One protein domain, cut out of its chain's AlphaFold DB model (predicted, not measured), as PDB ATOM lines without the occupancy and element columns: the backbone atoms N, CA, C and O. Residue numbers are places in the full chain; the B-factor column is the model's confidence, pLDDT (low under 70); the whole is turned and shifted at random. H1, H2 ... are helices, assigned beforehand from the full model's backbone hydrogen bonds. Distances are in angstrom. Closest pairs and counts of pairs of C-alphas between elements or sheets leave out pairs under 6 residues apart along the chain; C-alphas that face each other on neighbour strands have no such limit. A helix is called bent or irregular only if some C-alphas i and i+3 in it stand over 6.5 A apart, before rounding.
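This is residues 2 to 118 of the 281 residues of an uncharacterized protein of Maribacter sp (UniProt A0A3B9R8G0). The domain is a loose zigzag of helices: after the arm H1 and the short H2, H3 and H4a lie side by side as a helical hairpin, H4b folds back from H4a at a bend, and H5 turns back again. Residues 101 to 118, of which 101 to 115 belong to H5, stick out free. The printed part has 117 residues with five named helices, H1 to H5, and no named strand; the class is all helix. It is loose, with a radius of gyration of the C-alphas of 17.9 A, and spans 52 by 35 by 22 A.

H1, residues 2 to 15, begins at C-alpha 2 (20.299, 42.851, 26.159) and measures 19.9 A. H2 is residues 21 to 24, 5.1 A, and H3 residues 26 to 46, 30.3 A. H4, residues 54 to 89, was assigned as one helix by its hydrogen bonds but is bent: C-alphas 71 and 74 are 9.5 A apart. Its arms are H4a, residues 54 to 71, 25.4 A, and H4b, residues 74 to 89, 24.8 A; H4b is irregular, with C-alphas 74 and 77 7.5 A apart. H5, residues 94 to 115, measures 31.2 A and ends at C-alpha 115 (16.019, 27.745, 23.119).

H1 and H2 are close but not clearly touching; their closest C-alphas, Tyr 12 and Leu 24, are 6.4 A apart. H2 and H3 meet only through their link. H3 and H4a touch, closest at the C-alphas of Phe 41 and Met 60, 5.8 A, at a shallow tilt of 27 degrees, opposite ways. H4a, with residues 65 to 69 alone, touches residues 75 to 80 of H4b, closest at the C-alphas of Met 69 and Tyr 76, 5.1 A, at a steep tilt of 45 degrees. H4b and H5 are close but not clearly touching, closest at the C-alphas of Phe 86 and Val 97, 7.5 A. Every O i to N i+4 pair is within hydrogen-bond range in H1, H3, H4a and H5, and 11 of 12 in H4b; H2 is too short for one.

The C-alphas farthest apart, Tyr 18 and Lys 92, are 53.0 A apart. The printed part has no cut, and no link is long. Confidence is low, under 70, at residues 2 to 3, 89 to 93 and 96 to 97.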
ATOM      1  N   SER A   2      21.667  43.406  26.077       57.62
ATOM      2  CA  SER A   2      20.299  42.851  26.159       57.62
ATOM      3  C   SER A   2      19.210  43.918  26.358       57.62
ATOM      4  O   SER A   2      18.343  44.049  25.514       57.62
ATOM      5  N   LEU A   3      19.341  44.797  27.361       62.03
ATOM      6  CA  LEU A   3      18.341  45.841  27.641       62.03
ATOM      7  C   LEU A   3      18.125  46.836  26.480       62.03
ATOM      8  O   LEU A   3      17.000  47.234  26.208       62.03
ATOM      9  N   PHE A   4      19.190  47.203  25.761       70.31
ATOM     10  CA  PHE A   4      19.088  48.093  24.598       70.31
ATOM     11  C   PHE A   4      18.428  47.391  23.404       70.31
ATOM     12  O   PHE A   4      17.571  47.974  22.751       70.31
ATOM     13  N   LEU A   5      18.777  46.121  23.164       72.12
ATOM     14  CA  LEU A   5      18.110  45.277  22.169       72.12
ATOM     15  C   LEU A   5      16.632  45.070  22.504       72.12
ATOM     16  O   LEU A   5      15.809  45.159  21.606       72.12
ATOM     17  N   SER A   6      16.277  44.865  23.773       72.81
ATOM     18  CA  SER A   6      14.880  44.744  24.202       72.81
ATOM     19  C   SER A   6      14.092  46.028  23.942       72.81
ATOM     20  O   SER A   6      12.997  45.959  23.394       72.81
ATOM     21  N   ILE A   7      14.657  47.197  24.268       80.44
ATOM     22  CA  ILE A   7      14.032  48.498  23.973       80.44
ATOM     23  C   ILE A   7      13.896  48.706  22.461       80.44
ATOM     24  O   ILE A   7      12.845  49.131  21.992       80.44
ATOM     25  N   TYR A   8      14.928  48.377  21.686       83.94
ATOM     26  CA  TYR A   8      14.879  48.472  20.230       83.94
ATOM     27  C   TYR A   8      13.810  47.548  19.631       83.94
ATOM     28  O   TYR A   8      13.022  48.000  18.809       83.94
ATOM     29  N   MET A   9      13.731  46.290  20.072       81.19
ATOM     30  CA  MET A   9      12.715  45.335  19.616       81.19
ATOM     31  C   MET A   9      11.299  45.783  19.987       81.19
ATOM     32  O   MET A   9      10.377  45.613  19.193       81.19
ATOM     33  N   LEU A  10      11.122  46.387  21.164       85.50
ATOM     34  CA  LEU A  10       9.851  46.984  21.571       85.50
ATOM     35  C   LEU A  10       9.444  48.112  20.612       85.50
ATOM     36  O   LEU A  10       8.336  48.097  20.086       85.50
ATOM     37  N   ILE A  11      10.351  49.058  20.346       86.94
ATOM     38  CA  ILE A  11      10.109  50.182  19.427       86.94
ATOM     39  C   ILE A  11       9.852  49.676  18.002       86.94
ATOM     40  O   ILE A  11       8.943  50.166  17.336       86.94
ATOM     41  N   TYR A  12      10.613  48.678  17.547       88.25
ATOM     42  CA  TYR A  12      10.446  48.052  16.237       88.25
ATOM     43  C   TYR A  12       9.042  47.460  16.087       88.25
ATOM     44  O   TYR A  12       8.354  47.780  15.126       88.25
ATOM     45  N   ASN A  13       8.589  46.659  17.056       84.31
ATOM     46  CA  ASN A  13       7.263  46.041  17.008       84.31
ATOM     47  C   ASN A  13       6.124  47.064  17.113       84.31
ATOM     48  O   ASN A  13       5.107  46.893  16.453       84.31
ATOM     49  N   LEU A  14       6.292  48.131  17.900       88.25
ATOM     50  CA  LEU A  14       5.291  49.200  18.010       88.25
ATOM     51  C   LEU A  14       5.132  50.003  16.712       88.25
ATOM     52  O   LEU A  14       4.045  50.497  16.430       88.25
ATOM     53  N   LEU A  15       6.212  50.165  15.945       88.75
ATOM     54  CA  LEU A  15       6.231  50.996  14.739       88.75
ATOM     55  C   LEU A  15       6.100  50.203  13.436       88.75
ATOM     56  O   LEU A  15       5.948  50.826  12.388       88.75
ATOM     57  N   LEU A  16       6.154  48.869  13.481       84.19
ATOM     58  CA  LEU A  16       6.160  48.010  12.292       84.19
ATOM     59  C   LEU A  16       4.931  48.221  11.398       84.19
ATOM     60  O   LEU A  16       5.051  48.178  10.177       84.19
ATOM     61  N   ASP A  17       3.778  48.495  12.009       81.38
ATOM     62  CA  ASP A  17       2.518  48.723  11.296       81.38
ATOM     63  C   ASP A  17       2.439  50.136  10.668       81.38
ATOM     64  O   ASP A  17       1.613  50.380   9.792       81.38
ATOM     65  N   TYR A  18       3.311  51.070  11.077       88.69
ATOM     66  CA  TYR A  18       3.285  52.481  10.653       88.69
ATOM     67  C   TYR A  18       4.465  52.884   9.763       88.69
ATOM     68  O   TYR A  18       4.363  53.829   8.982       88.69
ATOM     69  N   VAL A  19       5.608  52.209   9.901       89.25
ATOM     70  CA  VAL A  19       6.862  52.558   9.228       89.25
ATOM     71  C   VAL A  19       7.400  51.330   8.496       89.25
ATOM     72  O   VAL A  19       7.547  50.275   9.113       89.25
ATOM     73  N   PRO A  20       7.775  51.451   7.207       87.38
ATOM     74  CA  PRO A  20       8.374  50.351   6.467       87.38
ATOM     75  C   PRO A  20       9.577  49.734   7.192       87.38
ATOM     76  O   PRO A  20      10.485  50.433   7.653       87.38
ATOM     77  N   SER A  21       9.616  48.404   7.230       81.56
ATOM     78  CA  SER A  21      10.603  47.616   7.979       81.56
ATOM     79  C   SER A  21      12.059  47.955   7.633       81.56
ATOM     80  O   SER A  21      12.900  48.028   8.528       81.56
ATOM     81  N   TYR A  22      12.373  48.258   6.369       86.25
ATOM     82  CA  TYR A  22      13.733  48.644   5.964       86.25
ATOM     83  C   TYR A  22      14.217  49.952   6.616       86.25
ATOM     84  O   TYR A  22      15.415  50.092   6.858       86.25
ATOM     85  N   ILE A  23      13.312  50.886   6.938       88.56
ATOM     86  CA  ILE A  23      13.646  52.142   7.630       88.56
ATOM     87  C   ILE A  23      13.954  51.855   9.098       88.56
ATOM     88  O   ILE A  23      14.954  52.334   9.632       88.56
ATOM     89  N   LEU A  24      13.128  51.025   9.740       86.94
ATOM     90  CA  LEU A  24      13.304  50.642  11.141       86.94
ATOM     91  C   LEU A  24      14.616  49.881  11.379       86.94
ATOM     92  O   LEU A  24      15.179  49.975  12.465       86.94
ATOM     93  N   LEU A  25      15.140  49.186  10.362       88.44
ATOM     94  CA  LEU A  25      16.411  48.455  10.418       88.44
ATOM     95  C   LEU A  25      17.663  49.328  10.209       88.44
ATOM     96  O   LEU A  25      18.774  48.856  10.457       88.44
ATOM     97  N   ILE A  26      17.534  50.594   9.794       88.88
ATOM     98  CA  ILE A  26      18.684  51.490   9.554       88.88
ATOM     99  C   ILE A  26      19.632  51.575  10.769       88.88
ATOM    100  O   ILE A  26      20.842  51.402  10.579       88.88
ATOM    101  N   PRO A  27      19.154  51.784  12.016       86.50
ATOM    102  CA  PRO A  27      20.031  51.842  13.186       86.50
ATOM    103  C   PRO A  27      20.849  50.561  13.382       86.50
ATOM    104  O   PRO A  27      22.029  50.631  13.730       86.50
ATOM    105  N   LEU A  28      20.255  49.396  13.107       85.81
ATOM    106  CA  LEU A  28      20.931  48.103  13.204       85.81
ATOM    107  C   LEU A  28      22.087  48.005  12.199       85.81
ATOM    108  O   LEU A  28      23.196  47.615  12.574       85.81
ATOM    109  N   PHE A  29      21.860  48.404  10.945       88.06
ATOM    110  CA  PHE A  29      22.904  48.408   9.917       88.06
ATOM    111  C   PHE A  29      24.040  49.383  10.240       88.06
ATOM    112  O   PHE A  29      25.206  49.037  10.050       88.06
ATOM    113  N   ILE A  30      23.730  50.561  10.791       89.44
ATOM    114  CA  ILE A  30      24.745  51.532  11.231       89.44
ATOM    115  C   ILE A  30      25.615  50.936  12.343       89.44
ATOM    116  O   ILE A  30      26.844  50.998  12.262       89.44
ATOM    117  N   ILE A  31      25.004  50.325  13.363       87.94
ATOM    118  CA  ILE A  31      25.737  49.680  14.464       87.94
ATOM    119  C   ILE A  31      26.618  48.548  13.929       87.94
ATOM    120  O   ILE A  31      27.797  48.472  14.276       87.94
ATOM    121  N   SER A  32      26.078  47.702  13.049       85.75
ATOM    122  CA  SER A  32      26.830  46.613  12.418       85.75
ATOM    123  C   SER A  32      28.039  47.139  11.633       85.75
ATOM    124  O   SER A  32      29.165  46.681  11.837       85.75
ATOM    125  N   GLY A  33      27.848  48.184  10.821       91.88
ATOM    126  CA  GLY A  33      28.928  48.841  10.084       91.88
ATOM    127  C   GLY A  33      30.014  49.417  10.997       91.88
ATOM    128  O   GLY A  33      31.205  49.223  10.744       91.88
ATOM    129  N   LEU A  34      29.629  50.059  12.104       90.81
ATOM    130  CA  LEU A  34      30.571  50.576  13.106       90.81
ATOM    131  C   LEU A  34      31.370  49.462  13.794       90.81
ATOM    132  O   LEU A  34      32.558  49.650  14.066       90.81
ATOM    133  N   LEU A  35      30.754  48.307  14.064       87.75
ATOM    134  CA  LEU A  35      31.434  47.143  14.641       87.75
ATOM    135  C   LEU A  35      32.447  46.536  13.664       87.75
ATOM    136  O   LEU A  35      33.575  46.234  14.063       87.75
ATOM    137  N   VAL A  36      32.091  46.412  12.382       89.56
ATOM    138  CA  VAL A  36      33.011  45.947  11.330       89.56
ATOM    139  C   VAL A  36      34.188  46.914  11.183       89.56
ATOM    140  O   VAL A  36      35.345  46.491  11.192       89.56
ATOM    141  N   LEU A  37      33.919  48.220  11.131       91.44
ATOM    142  CA  LEU A  37      34.963  49.242  11.049       91.44
ATOM    143  C   LEU A  37      35.888  49.198  12.272       91.44
ATOM    144  O   LEU A  37      37.113  49.219  12.128       91.44
ATOM    145  N   GLN A  38      35.320  49.074  13.475       90.31
ATOM    146  CA  GLN A  38      36.080  48.899  14.711       90.31
ATOM    147  C   GLN A  38      36.978  47.661  14.642       90.31
ATOM    148  O   GLN A  38      38.137  47.733  15.059       90.31
ATOM    149  N   MET A  39      36.477  46.537  14.126       83.81
ATOM    150  CA  MET A  39      37.244  45.299  13.992       83.81
ATOM    151  C   MET A  39      38.446  45.492  13.061       83.81
ATOM    152  O   MET A  39      39.569  45.166  13.448       83.81
ATOM    153  N   ILE A  40      38.242  46.096  11.888       84.69
ATOM    154  CA  ILE A  40      39.309  46.373  10.913       84.69
ATOM    155  C   ILE A  40      40.396  47.256  11.537       84.69
ATOM    156  O   ILE A  40      41.576  46.901  11.522       84.69
ATOM    157  N   PHE A  41      40.010  48.379  12.150       85.88
ATOM    158  CA  PHE A  41      40.958  49.285  12.808       85.88
ATOM    159  C   PHE A  41      41.674  48.627  13.986       85.88
ATOM    160  O   PHE A  41      42.856  48.889  14.206       85.88
ATOM    161  N   SER A  42      40.993  47.745  14.719       83.19
ATOM    162  CA  SER A  42      41.595  46.988  15.817       83.19
ATOM    163  C   SER A  42      42.645  45.999  15.310       83.19
ATOM    164  O   SER A  42      43.706  45.875  15.922       83.19
ATOM    165  N   VAL A  43      42.404  45.327  14.181       81.00
ATOM    166  CA  VAL A  43      43.406  44.459  13.542       81.00
ATOM    167  C   VAL A  43      44.606  45.290  13.091       81.00
ATOM    168  O   VAL A  43      45.732  44.985  13.484       81.00
ATOM    169  N   ILE A  44      44.375  46.378  12.347       82.31
ATOM    170  CA  ILE A  44      45.434  47.265  11.834       82.31
ATOM    171  C   ILE A  44      46.275  47.838  12.979       82.31
ATOM    172  O   ILE A  44      47.504  47.772  12.937       82.31
ATOM    173  N   GLY A  45      45.626  48.356  14.024       82.88
ATOM    174  CA  GLY A  45      46.286  48.927  15.197       82.88
ATOM    175  C   GLY A  45      47.118  47.909  15.978       82.88
ATOM    176  O   GLY A  45      48.112  48.280  16.598       82.88
ATOM    177  N   ASN A  46      46.787  46.617  15.921       81.62
ATOM    178  CA  ASN A  46      47.553  45.571  16.602       81.62
ATOM    179  C   ASN A  46      48.683  44.955  15.755       81.62
ATOM    180  O   ASN A  46      49.486  44.182  16.290       81.62
ATOM    181  N   LEU A  47      48.814  45.311  14.470       83.06
ATOM    182  CA  LEU A  47      49.941  44.879  13.636       83.06
ATOM    183  C   LEU A  47      51.267  45.426  14.178       83.06
ATOM    184  O   LEU A  47      51.359  46.588  14.578       83.06
ATOM    185  N   LYS A  48      52.338  44.618  14.118       81.75
ATOM    186  CA  LYS A  48      53.676  44.979  14.637       81.75
ATOM    187  C   LYS A  48      54.163  46.355  14.150       81.75
ATOM    188  O   LYS A  48      54.775  47.073  14.931       81.75
ATOM    189  N   LYS A  49      53.846  46.725  12.901       85.25
ATOM    190  CA  LYS A  49      54.219  48.003  12.265       85.25
ATOM    191  C   LYS A  49      53.524  49.231  12.874       85.25
ATOM    192  O   LYS A  49      54.141  50.284  12.967       85.25
ATOM    193  N   TYR A  50      52.254  49.114  13.271       85.25
ATOM    194  CA  TYR A  50      51.423  50.253  13.703       85.25
ATOM    195  C   TYR A  50      51.143  50.275  15.209       85.25
ATOM    196  O   TYR A  50      50.607  51.252  15.735       85.25
ATOM    197  N   LYS A  51      51.552  49.228  15.925       78.88
ATOM    198  CA  LYS A  51      51.340  49.078  17.367       78.88
ATOM    199  C   LYS A  51      51.946  50.206  18.208       78.88
ATOM    200  O   LYS A  51      51.379  50.568  19.231       78.88
ATOM    201  N   SER A  52      53.087  50.757  17.797       87.31
ATOM    202  CA  SER A  52      53.754  51.883  18.471       87.31
ATOM    203  C   SER A  52      53.403  53.249  17.873       87.31
ATOM    204  O   SER A  52      53.846  54.272  18.389       87.31
ATOM    205  N   ASN A  53      52.611  53.298  16.797       92.00
ATOM    206  CA  ASN A  53      52.254  54.554  16.151       92.00
ATOM    207  C   ASN A  53      51.119  55.248  16.920       92.00
ATOM    208  O   ASN A  53      49.966  54.816  16.880       92.00
ATOM    209  N   VAL A  54      51.449  56.357  17.588       91.25
ATOM    210  CA  VAL A  54      50.533  57.121  18.451       91.25
ATOM    211  C   VAL A  54      49.273  57.578  17.710       91.25
ATOM    212  O   VAL A  54      48.175  57.509  18.264       91.25
ATOM    213  N   MET A  55      49.394  58.001  16.448       90.81
ATOM    214  CA  MET A  55      48.259  58.497  15.666       90.81
ATOM    215  C   MET A  55      47.243  57.381  15.404       90.81
ATOM    216  O   MET A  55      46.050  57.560  15.654       90.81
ATOM    217  N   VAL A  56      47.718  56.212  14.962       87.75
ATOM    218  CA  VAL A  56      46.857  55.055  14.669       87.75
ATOM    219  C   VAL A  56      46.168  54.553  15.938       87.75
ATOM    220  O   VAL A  56      44.959  54.330  15.926       87.75
ATOM    221  N   GLN A  57      46.897  54.452  17.057       87.69
ATOM    222  CA  GLN A  57      46.318  54.043  18.344       87.69
ATOM    223  C   GLN A  57      45.261  55.034  18.850       87.69
ATOM    224  O   GLN A  57      44.224  54.623  19.370       87.69
ATOM    225  N   THR A  58      45.487  56.337  18.660       91.12
ATOM    226  CA  THR A  58      44.538  57.380  19.081       91.12
ATOM    227  C   THR A  58      43.235  57.299  18.290       91.12
ATOM    228  O   THR A  58      42.153  57.363  18.875       91.12
ATOM    229  N   TRP A  59      43.314  57.131  16.968       90.69
ATOM    230  CA  TRP A  59      42.129  56.970  16.122       90.69
ATOM    231  C   TRP A  59      41.387  55.666  16.405       90.69
ATOM    232  O   TRP A  59      40.164  55.688  16.538       90.69
ATOM    233  N   MET A  60      42.113  54.563  16.598       89.38
ATOM    234  CA  MET A  60      41.532  53.290  17.024       89.38
ATOM    235  C   MET A  60      40.768  53.446  18.346       89.38
ATOM    236  O   MET A  60      39.615  53.039  18.438       89.38
ATOM    237  N   PHE A  61      41.362  54.090  19.357       89.94
ATOM    238  CA  PHE A  61      40.701  54.317  20.645       89.94
ATOM    239  C   PHE A  61      39.454  55.203  20.516       89.94
ATOM    240  O   PHE A  61      38.421  54.890  21.109       89.94
ATOM    241  N   LYS A  62      39.519  56.286  19.729       92.50
ATOM    242  CA  LYS A  62      38.358  57.156  19.466       92.50
ATOM    243  C   LYS A  62      37.211  56.377  18.823       92.50
ATOM    244  O   LYS A  62      36.078  56.503  19.283       92.50
ATOM    245  N   LEU A  63      37.514  55.550  17.823       92.25
ATOM    246  CA  LEU A  63      36.533  54.703  17.153       92.25
ATOM    247  C   LEU A  63      35.924  53.681  18.119       92.25
ATOM    248  O   LEU A  63      34.709  53.633  18.256       92.25
ATOM    249  N   VAL A  64      36.746  52.934  18.863       90.25
ATOM    250  CA  VAL A  64      36.277  51.948  19.856       90.25
ATOM    251  C   VAL A  64      35.390  52.606  20.919       90.25
ATOM    252  O   VAL A  64      34.345  52.063  21.278       90.25
ATOM    253  N   LYS A  65      35.772  53.790  21.413       92.00
ATOM    254  CA  LYS A  65      34.982  54.556  22.386       92.00
ATOM    255  C   LYS A  65      33.633  54.977  21.803       92.00
ATOM    256  O   LYS A  65      32.623  54.836  22.488       92.00
ATOM    257  N   PHE A  66      33.618  55.482  20.569       92.00
ATOM    258  CA  PHE A  66      32.393  55.899  19.889       92.00
ATOM    259  C   PHE A  66      31.462  54.712  19.631       92.00
ATOM    260  O   PHE A  66      30.309  54.742  20.054       92.00
ATOM    261  N   THR A  67      31.973  53.625  19.050       90.00
ATOM    262  CA  THR A  67      31.191  52.407  18.812       90.00
ATOM    263  C   THR A  67      30.633  51.846  20.119       90.00
ATOM    264  O   THR A  67      29.459  51.494  20.183       90.00
ATOM    265  N   SER A  68      31.419  51.848  21.201       88.31
ATOM    266  CA  SER A  68      30.951  51.425  22.529       88.31
ATOM    267  C   SER A  68      29.851  52.331  23.084       88.31
ATOM    268  O   SER A  68      28.924  51.833  23.714       88.31
ATOM    269  N   MET A  69      29.923  53.645  22.851       89.06
ATOM    270  CA  MET A  69      28.889  54.594  23.274       89.06
ATOM    271  C   MET A  69      27.558  54.335  22.567       89.06
ATOM    272  O   MET A  69      26.525  54.296  23.225       89.06
ATOM    273  N   VAL A  70      27.585  54.095  21.255       86.00
ATOM    274  CA  VAL A  70      26.377  53.779  20.479       86.00
ATOM    275  C   VAL A  70      25.821  52.405  20.867       86.00
ATOM    276  O   VAL A  70      24.624  52.249  21.072       86.00
ATOM    277  N   THR A  71      26.695  51.412  21.025       83.69
ATOM    278  CA  THR A  71      26.304  50.010  21.244       83.69
ATOM    279  C   THR A  71      25.821  49.741  22.672       83.69
ATOM    280  O   THR A  71      24.922  48.933  22.904       83.69
ATOM    281  N   TYR A  72      26.438  50.391  23.662       81.31
ATOM    282  CA  TYR A  72      26.167  50.148  25.080       81.31
ATOM    283  C   TYR A  72      25.428  51.297  25.774       81.31
ATOM    284  O   TYR A  72      25.085  51.168  26.954       81.31
ATOM    285  N   GLY A  73      25.176  52.402  25.067       83.06
ATOM    286  CA  GLY A  73      24.450  53.558  25.579       83.06
ATOM    287  C   GLY A  73      25.075  54.099  26.873       83.06
ATOM    288  O   GLY A  73      26.295  54.253  26.940       83.06
ATOM    289  N   PRO A  74      24.293  54.358  27.935       82.94
ATOM    290  CA  PRO A  74      24.794  54.977  29.167       82.94
ATOM    291  C   PRO A  74      25.820  54.117  29.924       82.94
ATOM    292  O   PRO A  74      26.644  54.646  30.667       82.94
ATOM    293  N   LEU A  75      25.833  52.799  29.702       82.25
ATOM    294  CA  LEU A  75      26.750  51.873  30.375       82.25
ATOM    295  C   LEU A  75      28.125  51.778  29.698       82.25
ATOM    296  O   LEU A  75      28.990  51.032  30.167       82.25
ATOM    297  N   TYR A  76      28.351  52.522  28.609       86.62
ATOM    298  CA  TYR A  76      29.553  52.376  27.789       86.62
ATOM    299  C   TYR A  76      30.853  52.570  28.567       86.62
ATOM    300  O   TYR A  76      31.808  51.850  28.309       86.62
ATOM    301  N   ARG A  77      30.907  53.492  29.539       85.88
ATOM    302  CA  ARG A  77      32.132  53.753  30.317       85.88
ATOM    303  C   ARG A  77      32.562  52.532  31.122       85.88
ATOM    304  O   ARG A  77      33.711  52.112  31.013       85.88
ATOM    305  N   ASN A  78      31.626  51.945  31.867       84.19
ATOM    306  CA  ASN A  78      31.893  50.794  32.728       84.19
ATOM    307  C   ASN A  78      32.298  49.577  31.887       84.19
ATOM    308  O   ASN A  78      33.314  48.942  32.157       84.19
ATOM    309  N   LEU A  79      31.554  49.289  30.817       83.62
ATOM    310  CA  LEU A  79      31.827  48.143  29.946       83.62
ATOM    311  C   LEU A  79      33.122  48.308  29.137       83.62
ATOM    312  O   LEU A  79      33.882  47.350  28.972       83.62
ATOM    313  N   LEU A  80      33.420  49.522  28.672       87.31
ATOM    314  CA  LEU A  80      34.672  49.829  27.982       87.31
ATOM    315  C   LEU A  80      35.877  49.679  28.917       87.31
ATOM    316  O   LEU A  80      36.886  49.092  28.538       87.31
ATOM    317  N   GLN A  81      35.770  50.162  30.155       84.44
ATOM    318  CA  GLN A  81      36.832  50.013  31.148       84.44
ATOM    319  C   GLN A  81      37.086  48.540  31.466       84.44
ATOM    320  O   GLN A  81      38.232  48.096  31.426       84.44
ATOM    321  N   VAL A  82      36.026  47.772  31.718       81.25
ATOM    322  CA  VAL A  82      36.115  46.327  31.948       81.25
ATOM    323  C   VAL A  82      36.809  45.651  30.763       81.25
ATOM    324  O   VAL A  82      37.841  45.007  30.947       81.25
ATOM    325  N   SER A  83      36.330  45.856  29.536       80.31
ATOM    326  CA  SER A  83      36.914  45.228  28.339       80.31
ATOM    327  C   SER A  83      38.385  45.602  28.103       80.31
ATOM    328  O   SER A  83      39.189  44.722  27.790       80.31
ATOM    329  N   MET A  84      38.789  46.856  28.325       81.62
ATOM    330  CA  MET A  84      40.195  47.279  28.219       81.62
ATOM    331  C   MET A  84      41.084  46.675  29.312       81.62
ATOM    332  O   MET A  84      42.219  46.264  29.041       81.62
ATOM    333  N   VAL A  85      40.578  46.572  30.543       79.12
ATOM    334  CA  VAL A  85      41.277  45.904  31.651       79.12
ATOM    335  C   VAL A  85      41.460  44.418  31.341       79.12
ATOM    336  O   VAL A  85      42.561  43.895  31.500       79.12
ATOM    337  N   PHE A  86      40.436  43.736  30.830       72.62
ATOM    338  CA  PHE A  86      40.550  42.338  30.410       72.62
ATOM    339  C   PHE A  86      41.530  42.161  29.241       72.62
ATOM    340  O   PHE A  86      42.416  41.308  29.312       72.62
ATOM    341  N   GLY A  87      41.446  42.999  28.205       70.81
ATOM    342  CA  GLY A  87      42.333  42.931  27.036       70.81
ATOM    343  C   GLY A  87      43.810  43.163  27.377       70.81
ATOM    344  O   GLY A  87      44.688  42.454  26.885       70.81
ATOM    345  N   SER A  88      44.101  44.110  28.271       71.25
ATOM    346  CA  SER A  88      45.468  44.376  28.744       71.25
ATOM    347  C   SER A  88      46.009  43.269  29.659       71.25
ATOM    348  O   SER A  88      47.184  42.902  29.556       71.25
ATOM    349  N   ASN A  89      45.158  42.670  30.497       68.19
ATOM    350  CA  ASN A  89      45.536  41.560  31.379       68.19
ATOM    351  C   ASN A  89      45.604  40.198  30.674       68.19
ATOM    352  O   ASN A  89      46.240  39.279  31.201       68.19
ATOM    353  N   PHE A  90      45.049  40.074  29.465       66.50
ATOM    354  CA  PHE A  90      45.043  38.846  28.664       66.50
ATOM    355  C   PHE A  90      46.442  38.238  28.483       66.50
ATOM    356  O   PHE A  90      46.619  37.021  28.516       66.50
ATOM    357  N   LYS A  91      47.474  39.085  28.356       61.97
ATOM    358  CA  LYS A  91      48.870  38.639  28.200       61.97
ATOM    359  C   LYS A  91      49.530  38.154  29.491       61.97
ATOM    360  O   LYS A  91      50.483  37.387  29.405       61.97
ATOM    361  N   LYS A  92      49.057  38.595  30.662       64.88
ATOM    362  CA  LYS A  92      49.678  38.303  31.968       64.88
ATOM    363  C   LYS A  92      48.942  37.226  32.769       64.88
ATOM    364  O   LYS A  92      49.595  36.469  33.476       64.88
ATOM    365  N   LYS A  93      47.610  37.129  32.671       69.25
ATOM    366  CA  LYS A  93      46.784  36.197  33.465       69.25
ATOM    367  C   LYS A  93      45.842  35.376  32.575       69.25
ATOM    368  O   LYS A  93      44.629  35.566  32.597       69.25
ATOM    369  N   LYS A  94      46.410  34.431  31.817       72.56
ATOM    370  CA  LYS A  94      45.670  33.557  30.881       72.56
ATOM    371  C   LYS A  94      44.523  32.771  31.543       72.56
ATOM    372  O   LYS A  94      43.496  32.574  30.916       72.56
ATOM    373  N   SER A  95      44.660  32.382  32.816       76.06
ATOM    374  CA  SER A  95      43.609  31.664  33.563       76.06
ATOM    375  C   SER A  95      42.297  32.460  33.677       76.06
ATOM    376  O   SER A  95      41.223  31.931  33.408       76.06
ATOM    377  N   LEU A  96      42.379  33.763  33.960       69.62
ATOM    378  CA  LEU A  96      41.206  34.636  34.081       69.62
ATOM    379  C   LEU A  96      40.503  34.847  32.729       69.62
ATOM    380  O   LEU A  96      39.283  34.955  32.670       69.62
ATOM    381  N   VAL A  97      41.264  34.834  31.633       69.88
ATOM    382  CA  VAL A  97      40.713  34.828  30.272       69.88
ATOM    383  C   VAL A  97      39.973  33.526  29.986       69.88
ATOM    384  O   VAL A  97      38.847  33.572  29.498       69.88
ATOM    385  N   TYR A  98      40.591  32.375  30.272       77.19
ATOM    386  CA  TYR A  98      39.964  31.073  30.042       77.19
ATOM    387  C   TYR A  98      38.687  30.908  30.861       77.19
ATOM    388  O   TYR A  98      37.705  30.395  30.340       77.19
ATOM    389  N   LEU A  99      38.662  31.420  32.092       80.56
ATOM    390  CA  LEU A  99      37.466  31.455  32.927       80.56
ATOM    391  C   LEU A  99      36.338  32.271  32.272       80.56
ATOM    392  O   LEU A  99      35.220  31.781  32.153       80.56
ATOM    393  N   VAL A 100      36.625  33.478  31.775       76.50
ATOM    394  CA  VAL A 100      35.623  34.299  31.070       76.50
ATOM    395  C   VAL A 100      35.148  33.635  29.778       76.50
ATOM    396  O   VAL A 100      33.947  33.591  29.526       76.50
ATOM    397  N   LEU A 101      36.058  33.078  28.975       78.19
ATOM    398  CA  LEU A 101      35.694  32.329  27.767       78.19
ATOM    399  C   LEU A 101      34.837  31.104  28.099       78.19
ATOM    400  O   LEU A 101      33.878  30.834  27.383       78.19
ATOM    401  N   SER A 102      35.131  30.411  29.199       84.19
ATOM    402  CA  SER A 102      34.328  29.289  29.684       84.19
ATOM    403  C   SER A 102      32.918  29.729  30.069       84.19
ATOM    404  O   SER A 102      31.975  29.015  29.748       84.19
ATOM    405  N   PHE A 103      32.753  30.894  30.708       84.00
ATOM    406  CA  PHE A 103      31.430  31.454  31.009       84.00
ATOM    407  C   PHE A 103      30.651  31.833  29.746       84.00
ATOM    408  O   PHE A 103      29.448  31.597  29.670       84.00
ATOM    409  N   PHE A 104      31.316  32.398  28.736       79.31
ATOM    410  CA  PHE A 104      30.663  32.669  27.454       79.31
ATOM    411  C   PHE A 104      30.255  31.376  26.743       79.31
ATOM    412  O   PHE A 104      29.127  31.276  26.269       79.31
ATOM    413  N   ALA A 105      31.141  30.379  26.701       85.62
ATOM    414  CA  ALA A 105      30.860  29.091  26.079       85.62
ATOM    415  C   ALA A 105      29.714  28.355  26.788       85.62
ATOM    416  O   ALA A 105      28.806  27.861  26.121       85.62
ATOM    417  N   SER A 106      29.706  28.336  28.124       90.50
ATOM    418  CA  SER A 106      28.620  27.727  28.897       90.50
ATOM    419  C   SER A 106      27.303  28.482  28.727       90.50
ATOM    420  O   SER A 106      26.263  27.850  28.577       90.50
ATOM    421  N   GLY A 107      27.336  29.817  28.670       85.12
ATOM    422  CA  GLY A 107      26.162  30.645  28.395       85.12
ATOM    423  C   GLY A 107      25.557  30.385  27.015       85.12
ATOM    424  O   GLY A 107      24.342  30.222  26.904       85.12
ATOM    425  N   ILE A 108      26.389  30.288  25.972       86.81
ATOM    426  CA  ILE A 108      25.942  29.927  24.615       86.81
ATOM    427  C   ILE A 108      25.340  28.522  24.617       86.81
ATOM    428  O   ILE A 108      24.233  28.344  24.120       86.81
ATOM    429  N   PHE A 109      26.027  27.544  25.209       91.12
ATOM    430  CA  PHE A 109      25.538  26.168  25.284       91.12
ATOM    431  C   PHE A 109      24.183  26.082  25.996       91.12
ATOM    432  O   PHE A 109      23.237  25.516  25.456       91.12
ATOM    433  N   LEU A 110      24.055  26.712  27.166       89.81
ATOM    434  CA  LEU A 110      22.807  26.747  27.923       89.81
ATOM    435  C   LEU A 110      21.689  27.441  27.141       89.81
ATOM    436  O   LEU A 110      20.560  26.964  27.151       89.81
ATOM    437  N   THR A 111      22.005  28.524  26.425       84.69
ATOM    438  CA  THR A 111      21.033  29.219  25.571       84.69
ATOM    439  C   THR A 111      20.557  28.318  24.435       84.69
ATOM    440  O   THR A 111      19.361  28.256  24.198       84.69
ATOM    441  N   LEU A 112      21.453  27.592  23.760       85.31
ATOM    442  CA  LEU A 112      21.083  26.683  22.670       85.31
ATOM    443  C   LEU A 112      20.199  25.531  23.156       85.31
ATOM    444  O   LEU A 112      19.202  25.224  22.510       85.31
ATOM    445  N   VAL A 113      20.532  24.938  24.306       88.31
ATOM    446  CA  VAL A 113      19.718  23.879  24.918       88.31
ATOM    447  C   VAL A 113      18.350  24.426  25.321       88.31
ATOM    448  O   VAL A 113      17.330  23.836  24.995       88.31
ATOM    449  N   LYS A 114      18.309  25.588  25.981       86.06
ATOM    450  CA  LYS A 114      17.054  26.181  26.457       86.06
ATOM    451  C   LYS A 114      16.209  26.826  25.378       86.06
ATOM    452  O   LYS A 114      15.013  26.952  25.580       86.06
ATOM    453  N   PHE A 115      16.779  27.191  24.235       81.69
ATOM    454  CA  PHE A 115      16.019  27.745  23.119       81.69
ATOM    455  C   PHE A 115      14.956  26.764  22.609       81.69
ATOM    456  O   PHE A 115      13.854  27.193  22.274       81.69
ATOM    457  N   GLN A 116      15.260  25.461  22.611       76.19
ATOM    458  CA  GLN A 116      14.325  24.409  22.198       76.19
ATOM    459  C   GLN A 116      13.121  24.276  23.141       76.19
ATOM    460  O   GLN A 116      12.040  23.933  22.683       76.19
ATOM    461  N   ASP A 117      13.286  24.623  24.420       78.81
ATOM    462  CA  ASP A 117      12.212  24.599  25.424       78.81
ATOM    463  C   ASP A 117      11.292  25.841  25.343       78.81
ATOM    464  O   ASP A 117      10.363  25.980  26.138       78.81
ATOM    465  N   THR A 118      11.569  26.801  24.450       80.12
ATOM    466  CA  THR A 118      10.811  28.062  24.361       80.12
ATOM    467  C   THR A 118       9.862  28.090  23.170       80.12
ATOM    468  O   THR A 118      10.155  27.538  22.118       80.12
TER     469      THR A 118